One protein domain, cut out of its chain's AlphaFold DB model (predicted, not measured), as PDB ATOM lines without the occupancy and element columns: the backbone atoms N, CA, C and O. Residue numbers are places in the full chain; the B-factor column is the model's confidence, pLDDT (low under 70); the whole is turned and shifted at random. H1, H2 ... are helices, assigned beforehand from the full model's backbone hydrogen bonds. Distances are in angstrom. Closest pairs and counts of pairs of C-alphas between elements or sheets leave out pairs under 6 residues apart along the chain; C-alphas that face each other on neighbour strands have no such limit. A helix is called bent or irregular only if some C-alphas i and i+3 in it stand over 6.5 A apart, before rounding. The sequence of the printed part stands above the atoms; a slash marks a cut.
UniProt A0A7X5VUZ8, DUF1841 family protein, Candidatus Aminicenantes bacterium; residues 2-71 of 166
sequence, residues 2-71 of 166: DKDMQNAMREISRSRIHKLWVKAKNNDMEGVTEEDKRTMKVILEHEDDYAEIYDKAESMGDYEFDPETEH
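What this domain is: This is residues 2 to 71 of the 166 residues of the protein "DUF1841 family protein" of Candidatus Aminicenantes bacterium (UniProt A0A7X5VUZ8). One long helix, H1, runs most of the length of the domain, and two shorter helices, H2 and H3, make a V whose tip lies at His 46 and whose two legs pack on H1. H2 crosses the last part of H1, H3 comes back to H1 with its residues 54 to 58, and a tail with no named element follows, of which residues 65 to 71 stick out. The printed part has 70 residues with three named helices, in the order H1, H2, H3, and no named strand; the class is all helix. It is only just compact, close to loose, with a radius of gyration of the C-alphas of 13.0 A, and its C-alphas span 35 by 25 by 19 A.

Where its parts are: H1, the longest helix, holds residues 3 to 25 and measures 33.0 A from its first C-alpha, Lys 3 at (63.559, 7.030, 9.682), to its last, Lys 25 at (37.628, 19.626, 25.673). H2 holds residues 34 to 45 and measures 16.8 A. H3 holds residues 47 to 59 and measures 18.3 A, ending with the C-alpha of Ser 59 at (45.461, 12.107, 10.464). H3 is irregular: C-alphas 49 and 52 are 8.2 A apart, and its line is a rough one.

How they stand to each other: H1 touches both other helices. It touches H2 with residues 17 to 24 alone, and the closest C-alphas of the two are those of Leu 20 and Met 40, 5.7 A apart. The lines of H1 and H2 are about perpendicular, at 79 degrees. H3 touches H1 with residues 54 to 58 alone, and the closest C-alphas of the two are those of Arg 14 and Ala 57, 5.3 A apart. H1 and H3 run opposite ways at a steep tilt of 54 degrees. H2 and H3 meet only through their link, and they are near each other, with 7 pairs of C-alphas within 10 A. In H1 and H2 every O i to N i+4 pair is within hydrogen-bond range; in H3 this holds for 5 of 9 pairs.

The domain as a whole: The C-alphas of Glu 30 and Glu 68 are the two farthest apart in the domain, at 38.6 A. The link from H1 to H2 is short, with 8 residues, and the link from H2 to H3 is tight, with 1 residue. Residues 60 to 71 have no named element, and their C-alphas lie 11 to 21 A from the mean of the C-alphas; of these, residues 65 to 71 stand free. The printed part has no cut. The mean pLDDT of the printed part is 93.7, and no printed residue is under 70.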
ATOM      1  N   ASP A   2      66.916   5.699  13.040       84.06
ATOM      2  CA  ASP A   2      66.489   5.464  11.658       84.06
ATOM      3  C   ASP A   2      65.130   6.154  11.397       84.06
ATOM      4  O   ASP A   2      64.472   6.611  12.340       84.06
ATOM      5  N   LYS A   3      64.744   6.277  10.122       82.75
ATOM      6  CA  LYS A   3      63.559   7.030   9.682       82.75
ATOM      7  C   LYS A   3      62.245   6.427  10.193       82.75
ATOM      8  O   LYS A   3      61.333   7.176  10.538       82.75
ATOM      9  N   ASP A   4      62.159   5.108  10.312       85.44
ATOM     10  CA  ASP A   4      60.967   4.421  10.804       85.44
ATOM     11  C   ASP A   4      60.757   4.715  12.292       85.44
ATOM     12  O   ASP A   4      59.643   5.014  12.721       85.44
ATOM     13  N   MET A   5      61.841   4.755  13.075       84.94
ATOM     14  CA  MET A   5      61.772   5.173  14.478       84.94
ATOM     15  C   MET A   5      61.364   6.651  14.627       84.94
ATOM     16  O   MET A   5      60.587   6.974  15.525       84.94
ATOM     17  N   GLN A   6      61.818   7.551  13.744       83.75
ATOM     18  CA  GLN A   6      61.372   8.957  13.743       83.75
ATOM     19  C   GLN A   6      59.873   9.081  13.446       83.75
ATOM     20  O   GLN A   6      59.165   9.803  14.152       83.75
ATOM     21  N   ASN A   7      59.388   8.352  12.438       87.12
ATOM     22  CA  ASN A   7      57.971   8.295  12.086       87.12
ATOM     23  C   ASN A   7      57.123   7.788  13.254       87.12
ATOM     24  O   ASN A   7      56.178   8.464  13.660       87.12
ATOM     25  N   ALA A   8      57.517   6.670  13.865       87.62
ATOM     26  CA  ALA A   8      56.811   6.108  15.013       87.62
ATOM     27  C   ALA A   8      56.753   7.093  16.194       87.62
ATOM     28  O   ALA A   8      55.705   7.264  16.817       87.62
ATOM     29  N   MET A   9      57.851   7.797  16.491       86.62
ATOM     30  CA  MET A   9      57.860   8.815  17.549       86.62
ATOM     31  C   MET A   9      56.922   9.990  17.247       86.62
ATOM     32  O   MET A   9      56.270  10.494  18.163       86.62
ATOM     33  N   ARG A  10      56.820  10.421  15.982       90.69
ATOM     34  CA  ARG A  10      55.859  11.460  15.575       90.69
ATOM     35  C   ARG A  10      54.421  11.000  15.771       90.69
ATOM     36  O   ARG A  10      53.640  11.729  16.381       90.69
ATOM     37  N   GLU A  11      54.086   9.802  15.306       91.75
ATOM     38  CA  GLU A  11      52.742   9.232  15.448       91.75
ATOM     39  C   GLU A  11      52.337   9.091  16.920       91.75
ATOM     40  O   GLU A  11      51.234   9.492  17.302       91.75
ATOM     41  N   ILE A  12      53.247   8.610  17.773       91.25
ATOM     42  CA  ILE A  12      53.009   8.479  19.216       91.25
ATOM     43  C   ILE A  12      52.723   9.845  19.849       91.25
ATOM     44  O   ILE A  12      51.728   9.990  20.563       91.25
ATOM     45  N   SER A  13      53.559  10.852  19.583       91.00
ATOM     46  CA  SER A  13      53.382  12.201  20.137       91.00
ATOM     47  C   SER A  13      52.072  12.843  19.674       91.00
ATOM     48  O   SER A  13      51.348  13.424  20.484       91.00
ATOM     49  N   ARG A  14      51.724  12.685  18.392       95.38
ATOM     50  CA  ARG A  14      50.476  13.192  17.803       95.38
ATOM     51  C   ARG A  14      49.245  12.532  18.404       95.38
ATOM     52  O   ARG A  14      48.352  13.237  18.864       95.38
ATOM     53  N   SER A  15      49.217  11.199  18.462       94.81
ATOM     54  CA  SER A  15      48.088  10.468  19.053       94.81
ATOM     55  C   SER A  15      47.945  10.778  20.543       94.81
ATOM     56  O   SER A  15      46.827  10.955  21.027       94.81
ATOM     57  N   ARG A  16      49.056  10.920  21.284       95.06
ATOM     58  CA  ARG A  16      49.011  11.345  22.692       95.06
ATOM     59  C   ARG A  16      48.370  12.726  22.833       95.06
ATOM     60  O   ARG A  16      47.429  12.867  23.610       95.06
ATOM     61  N   ILE A  17      48.845  13.724  22.086       96.88
ATOM     62  CA  ILE A  17      48.321  15.096  22.169       96.88
ATOM     63  C   ILE A  17      46.855  15.155  21.731       96.88
ATOM     64  O   ILE A  17      46.055  15.766  22.432       96.88
ATOM     65  N   HIS A  18      46.469  14.446  20.665       97.75
ATOM     66  CA  HIS A  18      45.070  14.340  20.241       97.75
ATOM     67  C   HIS A  18      44.165  13.794  21.354       97.75
ATOM     68  O   HIS A  18      43.156  14.403  21.704       97.75
ATOM     69  N   LYS A  19      44.544  12.662  21.960       97.69
ATOM     70  CA  LYS A  19      43.767  12.030  23.037       97.69
ATOM     71  C   LYS A  19      43.592  12.958  24.232       97.69
ATOM     72  O   LYS A  19      42.496  13.051  24.782       97.69
ATOM     73  N   LEU A  20      44.658  13.651  24.627       98.12
ATOM     74  CA  LEU A  20      44.614  14.594  25.742       98.12
ATOM     75  C   LEU A  20      43.798  15.843  25.409       98.12
ATOM     76  O   LEU A  20      43.054  16.311  26.264       98.12
ATOM     77  N   TRP A  21      43.862  16.334  24.172       98.19
ATOM     78  CA  TRP A  21      43.016  17.420  23.684       98.19
ATOM     79  C   TRP A  21      41.527  17.066  23.731       98.19
ATOM     80  O   TRP A  21      40.730  17.811  24.303       98.19
ATOM     81  N   VAL A  22      41.149  15.892  23.213       98.00
ATOM     82  CA  VAL A  22      39.763  15.402  23.256       98.00
ATOM     83  C   VAL A  22      39.281  15.254  24.698       98.00
ATOM     84  O   VAL A  22      38.173  15.686  25.021       98.00
ATOM     85  N   LYS A  23      40.106  14.691  25.589       98.25
ATOM     86  CA  LYS A  23      39.780  14.602  27.019       98.25
ATOM     87  C   LYS A  23      39.623  15.981  27.659       98.25
ATOM     88  O   LYS A  23      38.663  16.197  28.394       98.25
ATOM     89  N   ALA A  24      40.509  16.925  27.345       97.31
ATOM     90  CA  ALA A  24      40.489  18.276  27.902       97.31
ATOM     91  C   ALA A  24      39.224  19.040  27.492       97.31
ATOM     92  O   ALA A  24      38.529  19.566  28.361       97.31
ATOM     93  N   LYS A  25      38.860  19.010  26.202       96.44
ATOM     94  CA  LYS A  25      37.628  19.626  25.673       96.44
ATOM     95  C   LYS A  25      36.354  19.091  26.308       96.44
ATOM     96  O   LYS A  25      35.403  19.840  26.511       96.44
ATOM     97  N   ASN A  26      36.328  17.795  26.604       96.81
ATOM     98  CA  ASN A  26      35.160  17.132  27.179       96.81
ATOM     99  C   ASN A  26      35.176  17.099  28.715       96.81
ATOM    100  O   ASN A  26      34.254  16.546  29.311       96.81
ATOM    101  N   ASN A  27      36.202  17.674  29.355       94.94
ATOM    102  CA  ASN A  27      36.432  17.574  30.797       94.94
ATOM    103  C   ASN A  27      36.411  16.111  31.305       94.94
ATOM    104  O   ASN A  27      35.919  15.815  32.396       94.94
ATOM    105  N   ASP A  28      36.931  15.185  30.493       97.12
ATOM    106  CA  ASP A  28      37.032  13.761  30.812       97.12
ATOM    107  C   ASP A  28      38.354  13.471  31.537       97.12
ATOM    108  O   ASP A  28      39.429  13.397  30.937       97.12
ATOM    109  N   MET A  29      38.252  13.281  32.853       95.69
ATOM    110  CA  MET A  29      39.392  13.019  33.736       95.69
ATOM    111  C   MET A  29      39.609  11.526  34.016       95.69
ATOM    112  O   MET A  29      40.478  11.172  34.820       95.69
ATOM    113  N   GLU A  30      38.840  10.633  33.386       95.94
ATOM    114  CA  GLU A  30      38.967   9.194  33.600       95.94
ATOM    115  C   GLU A  30      40.324   8.689  33.090       95.94
ATOM    116  O   GLU A  30      40.713   8.930  31.942       95.94
ATOM    117  N   GLY A  31      41.063   7.998  33.965       94.88
ATOM    118  CA  GLY A  31      42.375   7.423  33.650       94.88
ATOM    119  C   GLY A  31      43.500   8.440  33.416       94.88
ATOM    120  O   GLY A  31      44.588   8.043  33.009       94.88
ATOM    121  N   VAL A  32      43.269   9.734  33.667       96.69
ATOM    122  CA  VAL A  32      44.252  10.798  33.416       96.69
ATOM    123  C   VAL A  32      45.285  10.861  34.544       96.69
ATOM    124  O   VAL A  32      44.948  11.114  35.706       96.69
ATOM    125  N   THR A  33      46.560  10.669  34.200       97.25
ATOM    126  CA  THR A  33      47.690  10.778  35.138       97.25
ATOM    127  C   THR A  33      47.975  12.233  35.531       97.25
ATOM    128  O   THR A  33      47.551  13.165  34.857       97.25
ATOM    129  N   GLU A  34      48.739  12.474  36.601       96.31
ATOM    130  CA  GLU A  34      49.113  13.848  36.989       96.31
ATOM    131  C   GLU A  34      49.959  14.572  35.929       96.31
ATOM    132  O   GLU A  34      49.861  15.790  35.782       96.31
ATOM    133  N   GLU A  35      50.790  13.840  35.182       95.81
ATOM    134  CA  GLU A  35      51.519  14.387  34.034       95.81
ATOM    135  C   GLU A  35      50.562  14.758  32.899       95.81
ATOM    136  O   GLU A  35      50.664  15.845  32.328       95.81
ATOM    137  N   ASP A  36      49.586  13.900  32.611       97.75
ATOM    138  CA  ASP A  36      48.597  14.173  31.573       97.75
ATOM    139  C   ASP A  36      47.697  15.351  31.946       97.75
ATOM    140  O   ASP A  36      47.406  16.170  31.085       97.75
ATOM    141  N   LYS A  37      47.352  15.537  33.228       97.62
ATOM    142  CA  LYS A  37      46.650  16.750  33.692       97.62
ATOM    143  C   LYS A  37      47.451  18.018  33.405       97.62
ATOM    144  O   LYS A  37      46.878  19.020  32.980       97.62
ATOM    145  N   ARG A  38      48.771  17.990  33.631       97.06
ATOM    146  CA  ARG A  38      49.650  19.120  33.283       97.06
ATOM    147  C   ARG A  38      49.669  19.337  31.777       97.06
ATOM    148  O   ARG A  38      49.455  20.458  31.339       97.06
ATOM    149  N   THR A  39      49.827  18.271  31.002       98.12
ATOM    150  CA  THR A  39      49.830  18.330  29.534       98.12
ATOM    151  C   THR A  39      48.509  18.886  28.987       98.12
ATOM    152  O   THR A  39      48.523  19.774  28.146       98.12
ATOM    153  N   MET A  40      47.361  18.439  29.505       98.31
ATOM    154  CA  MET A  40      46.032  18.952  29.148       98.31
ATOM    155  C   MET A  40      45.905  20.448  29.434       98.31
ATOM    156  O   MET A  40      45.370  21.181  28.609       98.31
ATOM    157  N   LYS A  41      46.428  20.921  30.573       97.56
ATOM    158  CA  LYS A  41      46.444  22.353  30.898       97.56
ATOM    159  C   LYS A  41      47.260  23.152  29.884       97.56
ATOM    160  O   LYS A  41      46.796  24.192  29.444       97.56
ATOM    161  N   VAL A  42      48.433  22.651  29.500       98.06
ATOM    162  CA  VAL A  42      49.284  23.284  28.481       98.06
ATOM    163  C   VAL A  42      48.589  23.301  27.114       98.06
ATOM    164  O   VAL A  42      48.610  24.317  26.432       98.06
ATOM    165  N   ILE A  43      47.935  22.202  26.723       98.12
ATOM    166  CA  ILE A  43      47.161  22.129  25.474       98.12
ATOM    167  C   ILE A  43      46.070  23.208  25.453       98.12
ATOM    168  O   ILE A  43      45.957  23.925  24.463       98.12
ATOM    169  N   LEU A  44      45.307  23.351  26.544       97.75
ATOM    170  CA  LEU A  44      44.266  24.379  26.671       97.75
ATOM    171  C   LEU A  44      44.847  25.800  26.689       97.75
ATOM    172  O   LEU A  44      44.255  26.705  26.121       97.75
ATOM    173  N   GLU A  45      46.025  26.008  27.287       97.38
ATOM    174  CA  GLU A  45      46.722  27.303  27.258       97.38
ATOM    175  C   GLU A  45      47.130  27.733  25.833       97.38
ATOM    176  O   GLU A  45      47.491  28.895  25.649       97.38
ATOM    177  N   HIS A  46      47.110  26.835  24.837       97.12
ATOM    178  CA  HIS A  46      47.435  27.128  23.428       97.12
ATOM    179  C   HIS A  46      46.336  26.663  22.464       97.12
ATOM    180  O   HIS A  46      46.617  26.308  21.316       97.12
ATOM    181  N   GLU A  47      45.087  26.600  22.923       96.75
ATOM    182  CA  GLU A  47      43.977  26.192  22.062       96.75
ATOM    183  C   GLU A  47      43.713  27.205  20.942       96.75
ATOM    184  O   GLU A  47      43.470  26.794  19.809       96.75
ATOM    185  N   ASP A  48      43.861  28.502  21.230       96.88
ATOM    186  CA  ASP A  48      43.644  29.584  20.263       96.88
ATOM    187  C   ASP A  48      44.565  29.472  19.035       96.88
ATOM    188  O   ASP A  48      44.156  29.803  17.922       96.88
ATOM    189  N   ASP A  49      45.782  28.950  19.220       95.06
ATOM    190  CA  ASP A  49      46.777  28.824  18.153       95.06
ATOM    191  C   ASP A  49      46.707  27.469  17.428       95.06
ATOM    192  O   ASP A  49      47.021  27.372  16.240       95.06
ATOM    193  N   TYR A  50      46.330  26.395  18.134       96.62
ATOM    194  CA  TYR A  50      46.594  25.025  17.672       96.62
ATOM    195  C   TYR A  50      45.402  24.067  17.709       96.62
ATOM    196  O   TYR A  50      45.564  22.913  17.301       96.62
ATOM    197  N   ALA A  51      44.206  24.500  18.127       96.56
ATOM    198  CA  ALA A  51      43.020  23.640  18.214       96.56
ATOM    199  C   ALA A  51      42.766  22.821  16.933       96.56
ATOM    200  O   ALA A  51      42.550  21.609  17.005       96.56
ATOM    201  N   GLU A  52      42.859  23.451  15.756       96.56
ATOM    202  CA  GLU A  52      42.663  22.759  14.477       96.56
ATOM    203  C   GLU A  52      43.713  21.675  14.208       96.56
ATOM    204  O   GLU A  52      43.401  20.630  13.628       96.56
ATOM    205  N   ILE A  53      44.963  21.916  14.615       96.38
ATOM    206  CA  ILE A  53      46.050  20.949  14.454       96.38
ATOM    207  C   ILE A  53      45.837  19.779  15.413       96.38
ATOM    208  O   ILE A  53      46.005  18.626  15.015       96.38
ATOM    209  N   TYR A  54      45.410  20.042  16.649       96.75
ATOM    210  CA  TYR A  54      45.096  18.991  17.617       96.75
ATOM    211  C   TYR A  54      43.926  18.116  17.169       96.75
ATOM    212  O   TYR A  54      44.008  16.895  17.304       96.75
ATOM    213  N   ASP A  55      42.873  18.700  16.587       96.44
ATOM    214  CA  ASP A  55      41.737  17.944  16.039       96.44
ATOM    215  C   ASP A  55      42.181  17.009  14.893       96.44
ATOM    216  O   ASP A  55      41.688  15.887  14.789       96.44
ATOM    217  N   LYS A  56      43.151  17.425  14.066       95.75
ATOM    218  CA  LYS A  56      43.650  16.654  12.908       95.75
ATOM    219  C   LYS A  56      44.876  15.782  13.207       95.75
ATOM    220  O   LYS A  56      45.302  15.035  12.326       95.75
ATOM    221  N   ALA A  57      45.439  15.845  14.412       94.31
ATOM    222  CA  ALA A  57      46.754  15.295  14.745       94.31
ATOM    223  C   ALA A  57      46.949  13.810  14.379       94.31
ATOM    224  O   ALA A  57      47.995  13.457  13.839       94.31
ATOM    225  N   GLU A  58      45.951  12.945  14.597       91.44
ATOM    226  CA  GLU A  58      46.039  11.515  14.234       91.44
ATOM    227  C   GLU A  58      46.056  11.267  12.718       91.44
ATOM    228  O   GLU A  58      46.557  10.244  12.262       91.44
ATOM    229  N   SER A  59      45.552  12.214  11.926       90.62
ATOM    230  CA  SER A  59      45.461  12.107  10.464       90.62
ATOM    231  C   SER A  59      46.637  12.745   9.716       90.62
ATOM    232  O   SER A  59      46.673  12.709   8.489       90.62
ATOM    233  N   MET A  60      47.616  13.315  10.429       91.56
ATOM    234  CA  MET A  60      48.741  14.044   9.822       91.56
ATOM    235  C   MET A  60      49.829  13.147   9.203       91.56
ATOM    236  O   MET A  60      50.772  13.672   8.616       91.56
ATOM    237  N   GLY A  61      49.743  11.820   9.346       85.62
ATOM    238  CA  GLY A  61      50.684  10.872   8.735       85.62
ATOM    239  C   GLY A  61      52.152  11.180   9.053       85.62
ATOM    240  O   GLY A  61      52.508  11.405  10.212       85.62
ATOM    241  N   ASP A  62      52.989  11.237   8.018       85.38
ATOM    242  CA  ASP A  62      54.423  11.535   8.090       85.38
ATOM    243  C   ASP A  62      54.765  13.022   7.907       85.38
ATOM    244  O   ASP A  62      55.939  13.342   7.746       85.38
ATOM    245  N   TYR A  63      53.779  13.932   7.991       91.31
ATOM    246  CA  TYR A  63      54.007  15.376   7.845       91.31
ATOM    247  C   TYR A  63      55.185  15.854   8.700       91.31
ATOM    248  O   TYR A  63      55.239  15.567   9.901       91.31
ATOM    249  N   GLU A  64      56.100  16.613   8.113       90.62
ATOM    250  CA  GLU A  64      57.225  17.223   8.815       90.62
ATOM    251  C   GLU A  64      57.020  18.733   8.828       90.62
ATOM    252  O   GLU A  64      56.794  19.324   7.781       90.62
ATOM    253  N   PHE A  65      57.071  19.328  10.022       92.12
ATOM    254  CA  PHE A  65      57.044  20.780  10.164       92.12
ATOM    255  C   PHE A  65      58.414  21.325   9.778       92.12
ATOM    256  O   PHE A  65      59.419  20.895  10.359       92.12
ATOM    257  N   ASP A  66      58.445  22.253   8.832       89.62
ATOM    258  CA  ASP A  66      59.659  22.963   8.445       89.62
ATOM    259  C   ASP A  66      60.116  23.881   9.595       89.62
ATOM    260  O   ASP A  66      59.393  24.806   9.956       89.62
ATOM    261  N   PRO A  67      61.304  23.665  10.189       86.00
ATOM    262  CA  PRO A  67      61.778  24.480  11.305       86.00
ATOM    263  C   PRO A  67      62.064  25.945  10.938       86.00
ATOM    264  O   PRO A  67      62.164  26.765  11.849       86.00
ATOM    265  N   GLU A  68      62.217  26.288   9.654       85.06
ATOM    266  CA  GLU A  68      62.455  27.669   9.207       85.06
ATOM    267  C   GLU A  68      61.154  28.449   8.987       85.06
ATOM    268  O   GLU A  68      61.129  29.672   9.141       85.06
ATOM    269  N   THR A  69      60.072  27.760   8.613       90.81
ATOM    270  CA  THR A  69      58.826  28.407   8.167       90.81
ATOM    271  C   THR A  69      57.599  28.046   8.999       90.81
ATOM    272  O   THR A  69      56.590  28.752   8.939       90.81
ATOM    273  N   GLU A  70      57.678  27.003   9.822       91.62
ATOM    274  CA  GLU A  70      56.569  26.493  10.617       91.62
ATOM    275  C   GLU A  70      56.937  26.312  12.088       91.62
ATOM    276  O   GLU A  70      58.039  25.916  12.469       91.62
ATOM    277  N   HIS A  71      55.945  26.520  12.948       89.38
ATOM    278  CA  HIS A  71      56.056  26.167  14.351       89.38
ATOM    279  C   HIS A  71      55.459  24.779  14.588       89.38
ATOM    280  O   HIS A  71      54.311  24.523  14.236       89.38
TER     281      HIS A  71